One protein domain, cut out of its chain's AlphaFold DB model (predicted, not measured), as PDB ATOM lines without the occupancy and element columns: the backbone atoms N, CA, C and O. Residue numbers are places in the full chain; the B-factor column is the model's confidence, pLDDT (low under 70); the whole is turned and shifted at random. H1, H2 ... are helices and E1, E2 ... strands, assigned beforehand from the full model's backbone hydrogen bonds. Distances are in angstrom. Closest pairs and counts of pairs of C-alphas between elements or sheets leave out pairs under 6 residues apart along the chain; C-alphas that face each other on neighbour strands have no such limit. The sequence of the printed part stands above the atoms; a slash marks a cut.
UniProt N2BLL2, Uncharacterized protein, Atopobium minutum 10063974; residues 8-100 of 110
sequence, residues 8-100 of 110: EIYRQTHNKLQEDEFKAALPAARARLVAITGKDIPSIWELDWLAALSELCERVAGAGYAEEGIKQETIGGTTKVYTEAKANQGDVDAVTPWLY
ATOM      1  N   GLU A   8     -36.648  38.410  11.589       93.94
ATOM      2  CA  GLU A   8     -35.351  38.619  12.237       93.94
ATOM      3  C   GLU A   8     -35.403  38.330  13.744       93.94
ATOM      4  O   GLU A   8     -34.513  37.660  14.261       93.94
ATOM      5  N   ILE A   9     -36.459  38.773  14.437       92.62
ATOM      6  CA  ILE A   9     -36.656  38.505  15.871       92.62
ATOM      7  C   ILE A   9     -36.944  37.019  16.104       92.62
ATOM      8  O   ILE A   9     -36.355  36.411  16.995       92.62
ATOM      9  N   TYR A  10     -37.805  36.420  15.277       92.44
ATOM     10  CA  TYR A  10     -38.109  34.987  15.319       92.44
ATOM     11  C   TYR A  10     -36.822  34.146  15.314       92.44
ATOM     12  O   TYR A  10     -36.603  33.331  16.211       92.44
ATOM     13  N   ARG A  11     -35.909  34.453  14.381       93.56
ATOM     14  CA  ARG A  11     -34.615  33.777  14.187       93.56
ATOM     15  C   ARG A  11     -33.667  33.823  15.389       93.56
ATOM     16  O   ARG A  11     -32.698  33.067  15.407       93.56
ATOM     17  N   GLN A  12     -33.907  34.693  16.370       88.75
ATOM     18  CA  GLN A  12     -33.082  34.782  17.580       88.75
ATOM     19  C   GLN A  12     -33.376  33.655  18.577       88.75
ATOM     20  O   GLN A  12     -32.511  33.320  19.381       88.75
ATOM     21  N   THR A  13     -34.581  33.076  18.535       81.00
ATOM     22  CA  THR A  13     -35.034  32.058  19.503       81.00
ATOM     23  C   THR A  13     -35.541  30.777  18.844       81.00
ATOM     24  O   THR A  13     -35.473  29.718  19.460       81.00
ATOM     25  N   HIS A  14     -36.001  30.861  17.596       88.44
ATOM     26  CA  HIS A  14     -36.624  29.784  16.833       88.44
ATOM     27  C   HIS A  14     -36.088  29.795  15.399       88.44
ATOM     28  O   HIS A  14     -35.677  30.835  14.887       88.44
ATOM     29  N   ASN A  15     -36.024  28.646  14.731       89.38
ATOM     30  CA  ASN A  15     -35.378  28.567  13.416       89.38
ATOM     31  C   ASN A  15     -35.909  27.459  12.499       89.38
ATOM     32  O   ASN A  15     -35.294  27.209  11.462       89.38
ATOM     33  N   LYS A  16     -37.044  26.826  12.822       89.44
ATOM     34  CA  LYS A  16     -37.563  25.698  12.028       89.44
ATOM     35  C   LYS A  16     -38.329  26.104  10.766       89.44
ATOM     36  O   LYS A  16     -38.720  25.234   9.998       89.44
ATOM     37  N   LEU A  17     -38.545  27.402  10.553       91.31
ATOM     38  CA  LEU A  17     -39.316  27.947   9.432       91.31
ATOM     39  C   LEU A  17     -38.438  28.848   8.585       91.31
ATOM     40  O   LEU A  17     -37.674  29.654   9.124       91.31
ATOM     41  N   GLN A  18     -38.609  28.756   7.271       93.88
ATOM     42  CA  GLN A  18     -38.133  29.772   6.345       93.88
ATOM     43  C   GLN A  18     -39.035  31.011   6.390       93.88
ATOM     44  O   GLN A  18     -40.143  30.989   6.928       93.88
ATOM     45  N   GLU A  19     -38.565  32.110   5.801       94.06
ATOM     46  CA  GLU A  19     -39.254  33.404   5.869       94.06
ATOM     47  C   GLU A  19     -40.683  33.355   5.304       94.06
ATOM     48  O   GLU A  19     -41.596  33.938   5.892       94.06
ATOM     49  N   ASP A  20     -40.898  32.636   4.203       94.81
ATOM     50  CA  ASP A  20     -42.219  32.521   3.574       94.81
ATOM     51  C   ASP A  20     -43.193  31.684   4.415       94.81
ATOM     52  O   ASP A  20     -44.357  32.057   4.574       94.81
ATOM     53  N   GLU A  21     -42.715  30.594   5.023       93.81
ATOM     54  CA  GLU A  21     -43.507  29.744   5.923       93.81
ATOM     55  C   GLU A  21     -43.889  30.505   7.196       93.81
ATOM     56  O   GLU A  21     -45.044  30.483   7.625       93.81
ATOM     57  N   PHE A  22     -42.937  31.256   7.757       95.25
ATOM     58  CA  PHE A  22     -43.169  32.151   8.885       95.25
ATOM     59  C   PHE A  22     -44.234  33.205   8.554       95.25
ATOM     60  O   PHE A  22     -45.199  33.364   9.304       95.25
ATOM     61  N   LYS A  23     -44.106  33.902   7.415       94.88
ATOM     62  CA  LYS A  23     -45.076  34.923   6.985       94.88
ATOM     63  C   LYS A  23     -46.473  34.340   6.780       94.88
ATOM     64  O   LYS A  23     -47.452  35.008   7.112       94.88
ATOM     65  N   ALA A  24     -46.572  33.115   6.266       94.50
ATOM     66  CA  ALA A  24     -47.844  32.423   6.094       94.50
ATOM     67  C   ALA A  24     -48.485  32.022   7.438       94.50
ATOM     68  O   ALA A  24     -49.700  32.150   7.600       94.50
ATOM     69  N   ALA A  25     -47.686  31.578   8.413       93.75
ATOM     70  CA  ALA A  25     -48.167  31.125   9.719       93.75
ATOM     71  C   ALA A  25     -48.503  32.272  10.691       93.75
ATOM     72  O   ALA A  25     -49.430  32.156  11.502       93.75
ATOM     73  N   LEU A  26     -47.779  33.393  10.599       95.06
ATOM     74  CA  LEU A  26     -47.829  34.503  11.554       95.06
ATOM     75  C   LEU A  26     -49.245  35.059  11.821       95.06
ATOM     76  O   LEU A  26     -49.575  35.257  12.995       95.06
ATOM     77  N   PRO A  27     -50.122  35.298  10.821       95.06
ATOM     78  CA  PRO A  27     -51.459  35.833  11.081       95.06
ATOM     79  C   PRO A  27     -52.315  34.905  11.953       95.06
ATOM     80  O   PRO A  27     -52.981  35.367  12.883       95.06
ATOM     81  N   ALA A  28     -52.269  33.597  11.685       93.06
ATOM     82  CA  ALA A  28     -53.029  32.601  12.433       93.06
ATOM     83  C   ALA A  28     -52.444  32.379  13.836       93.06
ATOM     84  O   ALA A  28     -53.199  32.344  14.809       93.06
ATOM     85  N   ALA A  29     -51.115  32.303  13.958       94.12
ATOM     86  CA  ALA A  29     -50.424  32.200  15.244       94.12
ATOM     87  C   ALA A  29     -50.737  33.400  16.151       94.12
ATOM     88  O   ALA A  29     -51.087  33.235  17.318       94.12
ATOM     89  N   ARG A  30     -50.715  34.617  15.592       94.56
ATOM     90  CA  ARG A  30     -51.034  35.846  16.328       94.56
ATOM     91  C   ARG A  30     -52.479  35.876  16.807       94.56
ATOM     92  O   ARG A  30     -52.723  36.264  17.945       94.56
ATOM     93  N   ALA A  31     -53.431  35.471  15.966       92.12
ATOM     94  CA  ALA A  31     -54.838  35.409  16.356       92.12
ATOM     95  C   ALA A  31     -55.058  34.443  17.533       92.12
ATOM     96  O   ALA A  31     -55.755  34.792  18.485       92.12
ATOM     97  N   ARG A  32     -54.414  33.270  17.498       92.94
ATOM     98  CA  ARG A  32     -54.467  32.269  18.575       92.94
ATOM     99  C   ARG A  32     -53.840  32.784  19.865       92.94
ATOM    100  O   ARG A  32     -54.458  32.682  20.918       92.94
ATOM    101  N   LEU A  33     -52.662  33.408  19.786       93.19
ATOM    102  CA  LEU A  33     -51.997  33.945  20.971       93.19
ATOM    103  C   LEU A  33     -52.804  35.068  21.620       93.19
ATOM    104  O   LEU A  33     -52.986  35.067  22.828       93.19
ATOM    105  N   VAL A  34     -53.350  35.989  20.822       93.19
ATOM    106  CA  VAL A  34     -54.219  37.064  21.327       93.19
ATOM    107  C   VAL A  34     -55.493  36.506  21.966       93.19
ATOM    108  O   VAL A  34     -55.966  37.072  22.949       93.19
ATOM    109  N   ALA A  35     -56.041  35.399  21.460       90.56
ATOM    110  CA  ALA A  35     -57.169  34.719  22.101       90.56
ATOM    111  C   ALA A  35     -56.799  34.100  23.463       90.56
ATOM    112  O   ALA A  35     -57.666  33.932  24.312       90.56
ATOM    113  N   ILE A  36     -55.517  33.803  23.704       90.25
ATOM    114  CA  ILE A  36     -55.018  33.320  24.998       90.25
ATOM    115  C   ILE A  36     -54.692  34.498  25.926       90.25
ATOM    116  O   ILE A  36     -55.112  34.496  27.079       90.25
ATOM    117  N   THR A  37     -53.965  35.506  25.431       91.06
ATOM    118  CA  THR A  37     -53.349  36.562  26.253       91.06
ATOM    119  C   THR A  37     -54.126  37.869  26.325       91.06
ATOM    120  O   THR A  37     -53.775  38.754  27.100       91.06
ATOM    121  N   GLY A  38     -55.139  38.046  25.480       87.50
ATOM    122  CA  GLY A  38     -55.713  39.359  25.215       87.50
ATOM    123  C   GLY A  38     -54.796  40.231  24.345       87.50
ATOM    124  O   GLY A  38     -53.763  39.790  23.831       87.50
ATOM    125  N   LYS A  39     -55.206  41.487  24.131       83.75
ATOM    126  CA  LYS A  39     -54.545  42.430  23.203       83.75
ATOM    127  C   LYS A  39     -53.525  43.353  23.876       83.75
ATOM    128  O   LYS A  39     -52.658  43.901  23.187       83.75
ATOM    129  N   ASP A  40     -53.626  43.529  25.189       87.81
ATOM    130  CA  ASP A  40     -52.807  44.463  25.954       87.81
ATOM    131  C   ASP A  40     -51.714  43.741  26.725       87.81
ATOM    132  O   ASP A  40     -51.916  43.258  27.833       87.81
ATOM    133  N   ILE A  41     -50.541  43.678  26.095       90.38
ATOM    134  CA  ILE A  41     -49.365  43.016  26.644       90.38
ATOM    135  C   ILE A  41     -48.491  44.070  27.334       90.38
ATOM    136  O   ILE A  41     -48.082  45.035  26.679       90.38
ATOM    137  N   PRO A  42     -48.213  43.937  28.641       90.00
ATOM    138  CA  PRO A  42     -47.269  44.802  29.336       90.00
ATOM    139  C   PRO A  42     -45.864  44.676  28.740       90.00
ATOM    140  O   PRO A  42     -45.399  43.568  28.489       90.00
ATOM    141  N   SER A  43     -45.149  45.795  28.593       90.00
ATOM    142  CA  SER A  43     -43.797  45.815  28.003       90.00
ATOM    143  C   SER A  43     -42.782  44.940  28.746       90.00
ATOM    144  O   SER A  43     -41.829  44.465  28.142       90.00
ATOM    145  N   ILE A  44     -42.995  44.687  30.043       91.31
ATOM    146  CA  ILE A  44     -42.152  43.782  30.842       91.31
ATOM    147  C   ILE A  44     -42.195  42.325  30.355       91.31
ATOM    148  O   ILE A  44     -41.247  41.593  30.602       91.31
ATOM    149  N   TRP A  45     -43.260  41.927  29.648       92.69
ATOM    150  CA  TRP A  45     -43.479  40.569  29.136       92.69
ATOM    151  C   TRP A  45     -43.381  40.492  27.611       92.69
ATOM    152  O   TRP A  45     -43.797  39.508  27.003       92.69
ATOM    153  N   GLU A  46     -42.867  41.540  26.964       92.38
ATOM    154  CA  GLU A  46     -42.799  41.616  25.505       92.38
ATOM    155  C   GLU A  46     -41.969  40.473  24.907       92.38
ATOM    156  O   GLU A  46     -42.405  39.836  23.948       92.38
ATOM    157  N   LEU A  47     -40.809  40.175  25.496       91.50
ATOM    158  CA  LEU A  47     -39.916  39.122  25.008       91.50
ATOM    159  C   LEU A  47     -40.527  37.729  25.175       91.50
ATOM    160  O   LEU A  47     -40.508  36.940  24.230       91.50
ATOM    161  N   ASP A  48     -41.124  37.450  26.332       92.00
ATOM    162  CA  ASP A  48     -41.813  36.184  26.599       92.00
ATOM    163  C   ASP A  48     -43.000  35.984  25.651       92.00
ATOM    164  O   ASP A  48     -43.213  34.897  25.109       92.00
ATOM    165  N   TRP A  49     -43.739  37.059  25.369       93.94
ATOM    166  CA  TRP A  49     -44.845  37.035  24.421       93.94
ATOM    167  C   TRP A  49     -44.377  36.795  22.978       93.94
ATOM    168  O   TRP A  49     -44.995  36.021  22.247       93.94
ATOM    169  N   LEU A  50     -43.267  37.409  22.555       94.75
ATOM    170  CA  LEU A  50     -42.670  37.183  21.233       94.75
ATOM    171  C   LEU A  50     -42.111  35.758  21.083       94.75
ATOM    172  O   LEU A  50     -42.230  35.167  20.004       94.75
ATOM    173  N   ALA A  51     -41.556  35.186  22.153       92.81
ATOM    174  CA  ALA A  51     -41.103  33.799  22.179       92.81
ATOM    175  C   ALA A  51     -42.286  32.820  22.070       92.81
ATOM    176  O   ALA A  51     -42.262  31.930  21.221       92.81
ATOM    177  N   ALA A  52     -43.371  33.054  22.819       93.06
ATOM    178  CA  ALA A  52     -44.613  32.290  22.694       93.06
ATOM    179  C   ALA A  52     -45.226  32.378  21.283       93.06
ATOM    180  O   ALA A  52     -45.730  31.389  20.747       93.06
ATOM    181  N   LEU A  53     -45.178  33.560  20.654       94.88
ATOM    182  CA  LEU A  53     -45.666  33.745  19.287       94.88
ATOM    183  C   LEU A  53     -44.818  32.979  18.266       94.88
ATOM    184  O   LEU A  53     -45.361  32.454  17.294       94.88
ATOM    185  N   SER A  54     -43.508  32.906  18.490       94.25
ATOM    186  CA  SER A  54     -42.581  32.159  17.641       94.25
ATOM    187  C   SER A  54     -42.873  30.656  17.667       94.25
ATOM    188  O   SER A  54     -43.006  30.062  16.596       94.25
ATOM    189  N   GLU A  55     -43.106  30.065  18.844       91.88
ATOM    190  CA  GLU A  55     -43.521  28.656  18.952       91.88
ATOM    191  C   GLU A  55     -44.846  28.404  18.219       91.88
ATOM    192  O   GLU A  55     -44.984  27.437  17.467       91.88
ATOM    193  N   LEU A  56     -45.838  29.287  18.386       92.00
ATOM    194  CA  LEU A  56     -47.115  29.127  17.688       92.00
ATOM    195  C   LEU A  56     -46.971  29.235  16.168       92.00
ATOM    196  O   LEU A  56     -47.735  28.584  15.457       92.00
ATOM    197  N   CYS A  57     -46.010  30.009  15.657       93.94
ATOM    198  CA  CYS A  57     -45.716  30.027  14.224       93.94
ATOM    199  C   CYS A  57     -45.225  28.652  13.754       93.94
ATOM    200  O   CYS A  57     -45.776  28.121  12.788       93.94
ATOM    201  N   GLU A  58     -44.257  28.047  14.453       91.25
ATOM    202  CA  GLU A  58     -43.754  26.704  14.131       91.25
ATOM    203  C   GLU A  58     -44.879  25.663  14.186       91.25
ATOM    204  O   GLU A  58     -45.084  24.904  13.238       91.25
ATOM    205  N   ARG A  59     -45.701  25.704  15.238       87.69
ATOM    206  CA  ARG A  59     -46.841  24.800  15.416       87.69
ATOM    207  C   ARG A  59     -47.902  24.943  14.324       87.69
ATOM    208  O   ARG A  59     -48.392  23.932  13.824       87.69
ATOM    209  N   VAL A  60     -48.274  26.171  13.953       90.19
ATOM    210  CA  VAL A  60     -49.244  26.449  12.875       90.19
ATOM    211  C   VAL A  60     -48.725  25.951  11.529       90.19
ATOM    212  O   VAL A  60     -49.501  25.404  10.748       90.19
ATOM    213  N   ALA A  61     -47.429  26.108  11.276       87.62
ATOM    214  CA  ALA A  61     -46.767  25.591  10.083       87.62
ATOM    215  C   ALA A  61     -46.521  24.069  10.130       87.62
ATOM    216  O   ALA A  61     -46.090  23.486   9.140       87.62
ATOM    217  N   GLY A  62     -46.788  23.410  11.263       83.00
ATOM    218  CA  GLY A  62     -46.531  21.983  11.456       83.00
ATOM    219  C   GLY A  62     -45.051  21.629  11.663       83.00
ATOM    220  O   GLY A  62     -44.698  20.448  11.690       83.00
ATOM    221  N   ALA A  63     -44.183  22.626  11.842       73.56
ATOM    222  CA  ALA A  63     -42.773  22.438  12.140       73.56
ATOM    223  C   ALA A  63     -42.613  21.979  13.598       73.56
ATOM    224  O   ALA A  63     -42.876  22.720  14.539       73.56
ATOM    225  N   GLY A  64     -42.221  20.719  13.795       58.94
ATOM    226  CA  GLY A  64     -42.104  20.089  15.119       58.94
ATOM    227  C   GLY A  64     -42.879  18.778  15.277       58.94
ATOM    228  O   GLY A  64     -42.595  18.029  16.205       58.94
ATOM    229  N   TYR A  65     -43.783  18.448  14.346       54.31
ATOM    230  CA  TYR A  65     -44.395  17.111  14.259       54.31
ATOM    231  C   TYR A  65     -43.568  16.122  13.425       54.31
ATOM    232  O   TYR A  65     -43.805  14.920  13.478       54.31
ATOM    233  N   ALA A  66     -42.607  16.620  12.641       47.69
ATOM    234  CA  ALA A  66     -41.863  15.820  11.671       47.69
ATOM    235  C   ALA A  66     -40.670  15.038  12.260       47.69
ATOM    236  O   ALA A  66     -40.232  14.074  11.639       47.69
ATOM    237  N   GLU A  67     -40.141  15.413  13.435       45.56
ATOM    238  CA  GLU A  67     -38.911  14.805  13.982       45.56
ATOM    239  C   GLU A  67     -39.138  13.651  14.975       45.56
ATOM    240  O   GLU A  67     -38.219  12.870  15.216       45.56
ATOM    241  N   GLU A  68     -40.350  13.453  15.502       46.31
ATOM    242  CA  GLU A  68     -40.656  12.308  16.373       46.31
ATOM    243  C   GLU A  68     -41.488  11.282  15.604       46.31
ATOM    244  O   GLU A  68     -42.711  11.201  15.702       46.31
ATOM    245  N   GLY A  69     -40.775  10.523  14.767       42.28
ATOM    246  CA  GLY A  69     -41.330   9.458  13.942       42.28
ATOM    247  C   GLY A  69     -42.189   8.486  14.748       42.28
ATOM    248  O   GLY A  69     -41.841   8.089  15.861       42.28
ATOM    249  N   ILE A  70     -43.300   8.071  14.141       47.78
ATOM    250  CA  ILE A  70     -44.166   7.001  14.635       47.78
ATOM    251  C   ILE A  70     -43.291   5.774  14.930       47.78
ATOM    252  O   ILE A  70     -42.885   5.053  14.018       47.78
ATOM    253  N   LYS A  71     -42.984   5.516  16.205       45.78
ATOM    254  CA  LYS A  71     -42.406   4.239  16.629       45.78
ATOM    255  C   LYS A  71     -43.551   3.265  16.845       45.78
ATOM    256  O   LYS A  71     -44.208   3.269  17.884       45.78
ATOM    257  N   GLN A  72     -43.804   2.456  15.823       46.19
ATOM    258  CA  GLN A  72     -44.695   1.310  15.909       46.19
ATOM    259  C   GLN A  72     -43.885   0.102  16.389       46.19
ATOM    260  O   GLN A  72     -42.991  -0.363  15.686       46.19
ATOM    261  N   GLU A  73     -44.206  -0.425  17.568       41.59
ATOM    262  CA  GLU A  73     -43.654  -1.694  18.049       41.59
ATOM    263  C   GLU A  73     -44.781  -2.734  18.071       41.59
ATOM    264  O   GLU A  73     -45.830  -2.523  18.684       41.59
ATOM    265  N   THR A  74     -44.594  -3.840  17.346       41.88
ATOM    266  CA  THR A  74     -45.559  -4.949  17.315       41.88
ATOM    267  C   THR A  74     -45.037  -6.059  18.214       41.88
ATOM    268  O   THR A  74     -44.099  -6.760  17.845       41.88
ATOM    269  N   ILE A  75     -45.653  -6.239  19.383       51.03
ATOM    270  CA  ILE A  75     -45.349  -7.353  20.289       51.03
ATOM    271  C   ILE A  75     -46.588  -8.243  20.358       51.03
ATOM    272  O   ILE A  75     -47.641  -7.826  20.839       51.03
ATOM    273  N   GLY A  76     -46.480  -9.471  19.844       47.28
ATOM    274  CA  GLY A  76     -47.502 -10.508  20.030       47.28
ATOM    275  C   GLY A  76     -48.907 -10.150  19.523       47.28
ATOM    276  O   GLY A  76     -49.887 -10.509  20.165       47.28
ATOM    277  N   GLY A  77     -49.020  -9.420  18.407       48.94
ATOM    278  CA  GLY A  77     -50.310  -9.072  17.785       48.94
ATOM    279  C   GLY A  77     -51.011  -7.837  18.362       48.94
ATOM    280  O   GLY A  77     -52.075  -7.467  17.877       48.94
ATOM    281  N   THR A  78     -50.414  -7.169  19.354       40.75
ATOM    282  CA  THR A  78     -50.886  -5.871  19.853       40.75
ATOM    283  C   THR A  78     -49.982  -4.765  19.320       40.75
ATOM    284  O   THR A  78     -48.780  -4.749  19.592       40.75
ATOM    285  N   THR A  79     -50.555  -3.834  18.561       43.66
ATOM    286  CA  THR A  79     -49.854  -2.635  18.090       43.66
ATOM    287  C   THR A  79     -49.917  -1.572  19.180       43.66
ATOM    288  O   THR A  79     -50.995  -1.056  19.468       43.66
ATOM    289  N   LYS A  80     -48.776  -1.223  19.787       42.47
ATOM    290  CA  LYS A  80     -48.671   0.004  20.589       42.47
ATOM    291  C   LYS A  80     -48.121   1.114  19.706       42.47
ATOM    292  O   LYS A  80     -46.996   1.026  19.221       42.47
ATOM    293  N   VAL A  81     -48.939   2.139  19.491       48.12
ATOM    294  CA  VAL A  81     -48.540   3.361  18.795       48.12
ATOM    295  C   VAL A  81     -48.216   4.406  19.859       48.12
ATOM    296  O   VAL A  81     -49.085   4.784  20.639       48.12
ATOM    297  N   TYR A  82     -46.961   4.847  19.931       44.47
ATOM    298  CA  TYR A  82     -46.558   5.966  20.787       44.47
ATOM    299  C   TYR A  82     -46.625   7.260  19.963       44.47
ATOM    300  O   TYR A  82     -45.611   7.689  19.423       44.47
ATOM    301  N   THR A  83     -47.813   7.852  19.794       47.78
ATOM    302  CA  THR A  83     -48.003   9.033  18.911       47.78
ATOM    303  C   THR A  83     -48.479  10.315  19.587       47.78
ATOM    304  O   THR A  83     -48.673  11.313  18.904       47.78
ATOM    305  N   GLU A  84     -48.701  10.354  20.898       48.22
ATOM    306  CA  GLU A  84     -49.773  11.251  21.365       48.22
ATOM    307  C   GLU A  84     -49.375  12.368  22.331       48.22
ATOM    308  O   GLU A  84     -50.177  13.272  22.555       48.22
ATOM    309  N   ALA A  85     -48.155  12.384  22.876       49.78
ATOM    310  CA  ALA A  85     -47.839  13.330  23.950       49.78
ATOM    311  C   ALA A  85     -47.809  14.807  23.492       49.78
ATOM    312  O   ALA A  85     -48.302  15.659  24.223       49.78
ATOM    313  N   LYS A  86     -47.297  15.118  22.288       49.22
ATOM    314  CA  LYS A  86     -47.305  16.488  21.715       49.22
ATOM    315  C   LYS A  86     -48.442  16.751  20.724       49.22
ATOM    316  O   LYS A  86     -48.844  17.899  20.551       49.22
ATOM    317  N   ALA A  87     -48.986  15.705  20.098       46.94
ATOM    318  CA  ALA A  87     -50.142  15.826  19.206       46.94
ATOM    319  C   ALA A  87     -51.405  16.294  19.950       46.94
ATOM    320  O   ALA A  87     -52.200  17.043  19.389       46.94
ATOM    321  N   ASN A  88     -51.541  15.920  21.228       52.38
ATOM    322  CA  ASN A  88     -52.653  16.332  22.088       52.38
ATOM    323  C   ASN A  88     -52.396  17.627  22.878       52.38
ATOM    324  O   ASN A  88     -53.293  18.075  23.589       52.38
ATOM    325  N   GLN A  89     -51.206  18.234  22.782       66.62
ATOM    326  CA  GLN A  89     -50.954  19.536  23.410       66.62
ATOM    327  C   GLN A  89     -51.746  20.607  22.670       66.62
ATOM    328  O   GLN A  89     -51.650  20.693  21.449       66.62
ATOM    329  N   GLY A  90     -52.537  21.404  23.383       79.88
ATOM    330  CA  GLY A  90     -53.249  22.546  22.822       79.88
ATOM    331  C   GLY A  90     -52.332  23.753  22.615       79.88
ATOM    332  O   GLY A  90     -51.174  23.767  23.031       79.88
ATOM    333  N   ASP A  91     -52.865  24.812  22.006       85.44
ATOM    334  CA  ASP A  91     -52.117  26.066  21.828       85.44
ATOM    335  C   ASP A  91     -51.704  26.685  23.181       85.44
ATOM    336  O   ASP A  91     -50.661  27.323  23.268       85.44
ATOM    337  N   VAL A  92     -52.473  26.442  24.251       86.31
ATOM    338  CA  VAL A  92     -52.136  26.851  25.627       86.31
ATOM    339  C   VAL A  92     -50.935  26.077  26.175       86.31
ATOM    340  O   VAL A  92     -50.025  26.687  26.733       86.31
ATOM    341  N   ASP A  93     -50.907  24.753  26.008       85.00
ATOM    342  CA  ASP A  93     -49.788  23.914  26.460       85.00
ATOM    343  C   ASP A  93     -48.498  24.289  25.741       85.00
ATOM    344  O   ASP A  93     -47.443  24.329  26.371       85.00
ATOM    345  N   ALA A  94     -48.608  24.612  24.445       85.50
ATOM    346  CA  ALA A  94     -47.496  25.129  23.672       85.50
ATOM    347  C   ALA A  94     -46.960  26.387  24.351       85.50
ATOM    348  O   ALA A  94     -45.830  26.365  24.794       85.50
ATOM    349  N   VAL A  95     -47.763  27.435  24.554       89.00
ATOM    350  CA  VAL A  95     -47.250  28.743  25.015       89.00
ATOM    351  C   VAL A  95     -46.914  28.838  26.510       89.00
ATOM    352  O   VAL A  95     -46.275  29.799  26.943       89.00
ATOM    353  N   THR A  96     -47.348  27.867  27.316       88.69
ATOM    354  CA  THR A  96     -47.195  27.882  28.780       88.69
ATOM    355  C   THR A  96     -45.746  28.055  29.258       88.69
ATOM    356  O   THR A  96     -45.549  28.872  30.154       88.69
ATOM    357  N   PRO A  97     -44.718  27.388  28.693       89.56
ATOM    358  CA  PRO A  97     -43.330  27.542  29.134       89.56
ATOM    359  C   PRO A  97     -42.808  28.980  29.081       89.56
ATOM    360  O   PRO A  97     -41.953  29.333  29.887       89.56
ATOM    361  N   TRP A  98     -43.332  29.805  28.170       88.88
ATOM    362  CA  TRP A  98     -42.941  31.211  28.046       88.88
ATOM    363  C   TRP A  98     -43.840  32.146  28.853       88.88
ATOM    364  O   TRP A  98     -43.382  33.159  29.357       88.88
ATOM    365  N   LEU A  99     -45.126  31.819  29.006       89.69
ATOM    366  CA  LEU A  99     -46.088  32.716  29.654       89.69
ATOM    367  C   LEU A  99     -46.350  32.393  31.130       89.69
ATOM    368  O   LEU A  99     -47.081  33.131  31.802       89.69
ATOM    369  N   TYR A 100     -45.783  31.308  31.656       88.25
ATOM    370  CA  TYR A 100     -45.950  30.925  33.051       88.25
ATOM    371  C   TYR A 100     -45.458  32.033  33.995       88.25
ATOM    372  O   TYR A 100     -44.356  32.550  33.857       88.25
TER     373      TYR A 100
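AT A GLANCE: This is residues 8 to 100 of the 110 residues of an uncharacterized protein of Atopobium minutum 10063974 (UniProt N2BLL2). A small head of three helices, H1, H2 and H3, bears a long thin arm ending in the strand hairpin E1 and E2; residues 74 to 79 stick out free. The printed part has 93 residues, with three named helices and two named strands in the order H1, H2, E1, E2, H3; E1 and E2 are antiparallel, and the class is mostly helix, with helices holding 46 of the 56 residues in named elements. The whole is loose, radius of gyration of the C-alphas 16.1 A, spanning 57 by 27 by 20 A.

HOW THE PARTS SIT: H1, residues 19 to 37, touches residues 52 to 60 of H2, residues 43 to 60, at a steep tilt of 59 degrees; the closest C-alphas, of Ala 29 and Leu 56, are 5.1 A apart. E1, residues 71 to 75, and E2, residues 78 to 82, form a hairpin; N 78 and O 75 are 3.2 A apart, within hydrogen-bond range. H3, residues 91 to 99, touches H2; the closest C-alphas, of Ala 52 and Val 95, are 5.0 A apart. O i to N i+4 pairs within range number 13 of 15 in H1, 12 of 14 in H2 and 3 of 5 in H3.

IN THESE COORDINATES: H1, 25.0 A long, begins at C-alpha 19 (-39.254, 33.404, 5.869). H2 is 25.2 A long. H3 ends at C-alpha 99 (-46.088, 32.716, 29.654).

THE WHOLE: The farthest C-alphas, of Ser 43 and Gly 76, are 57.0 A apart. The printed part has no cut and no long link. Residues 64 to 89 have pLDDT under 70.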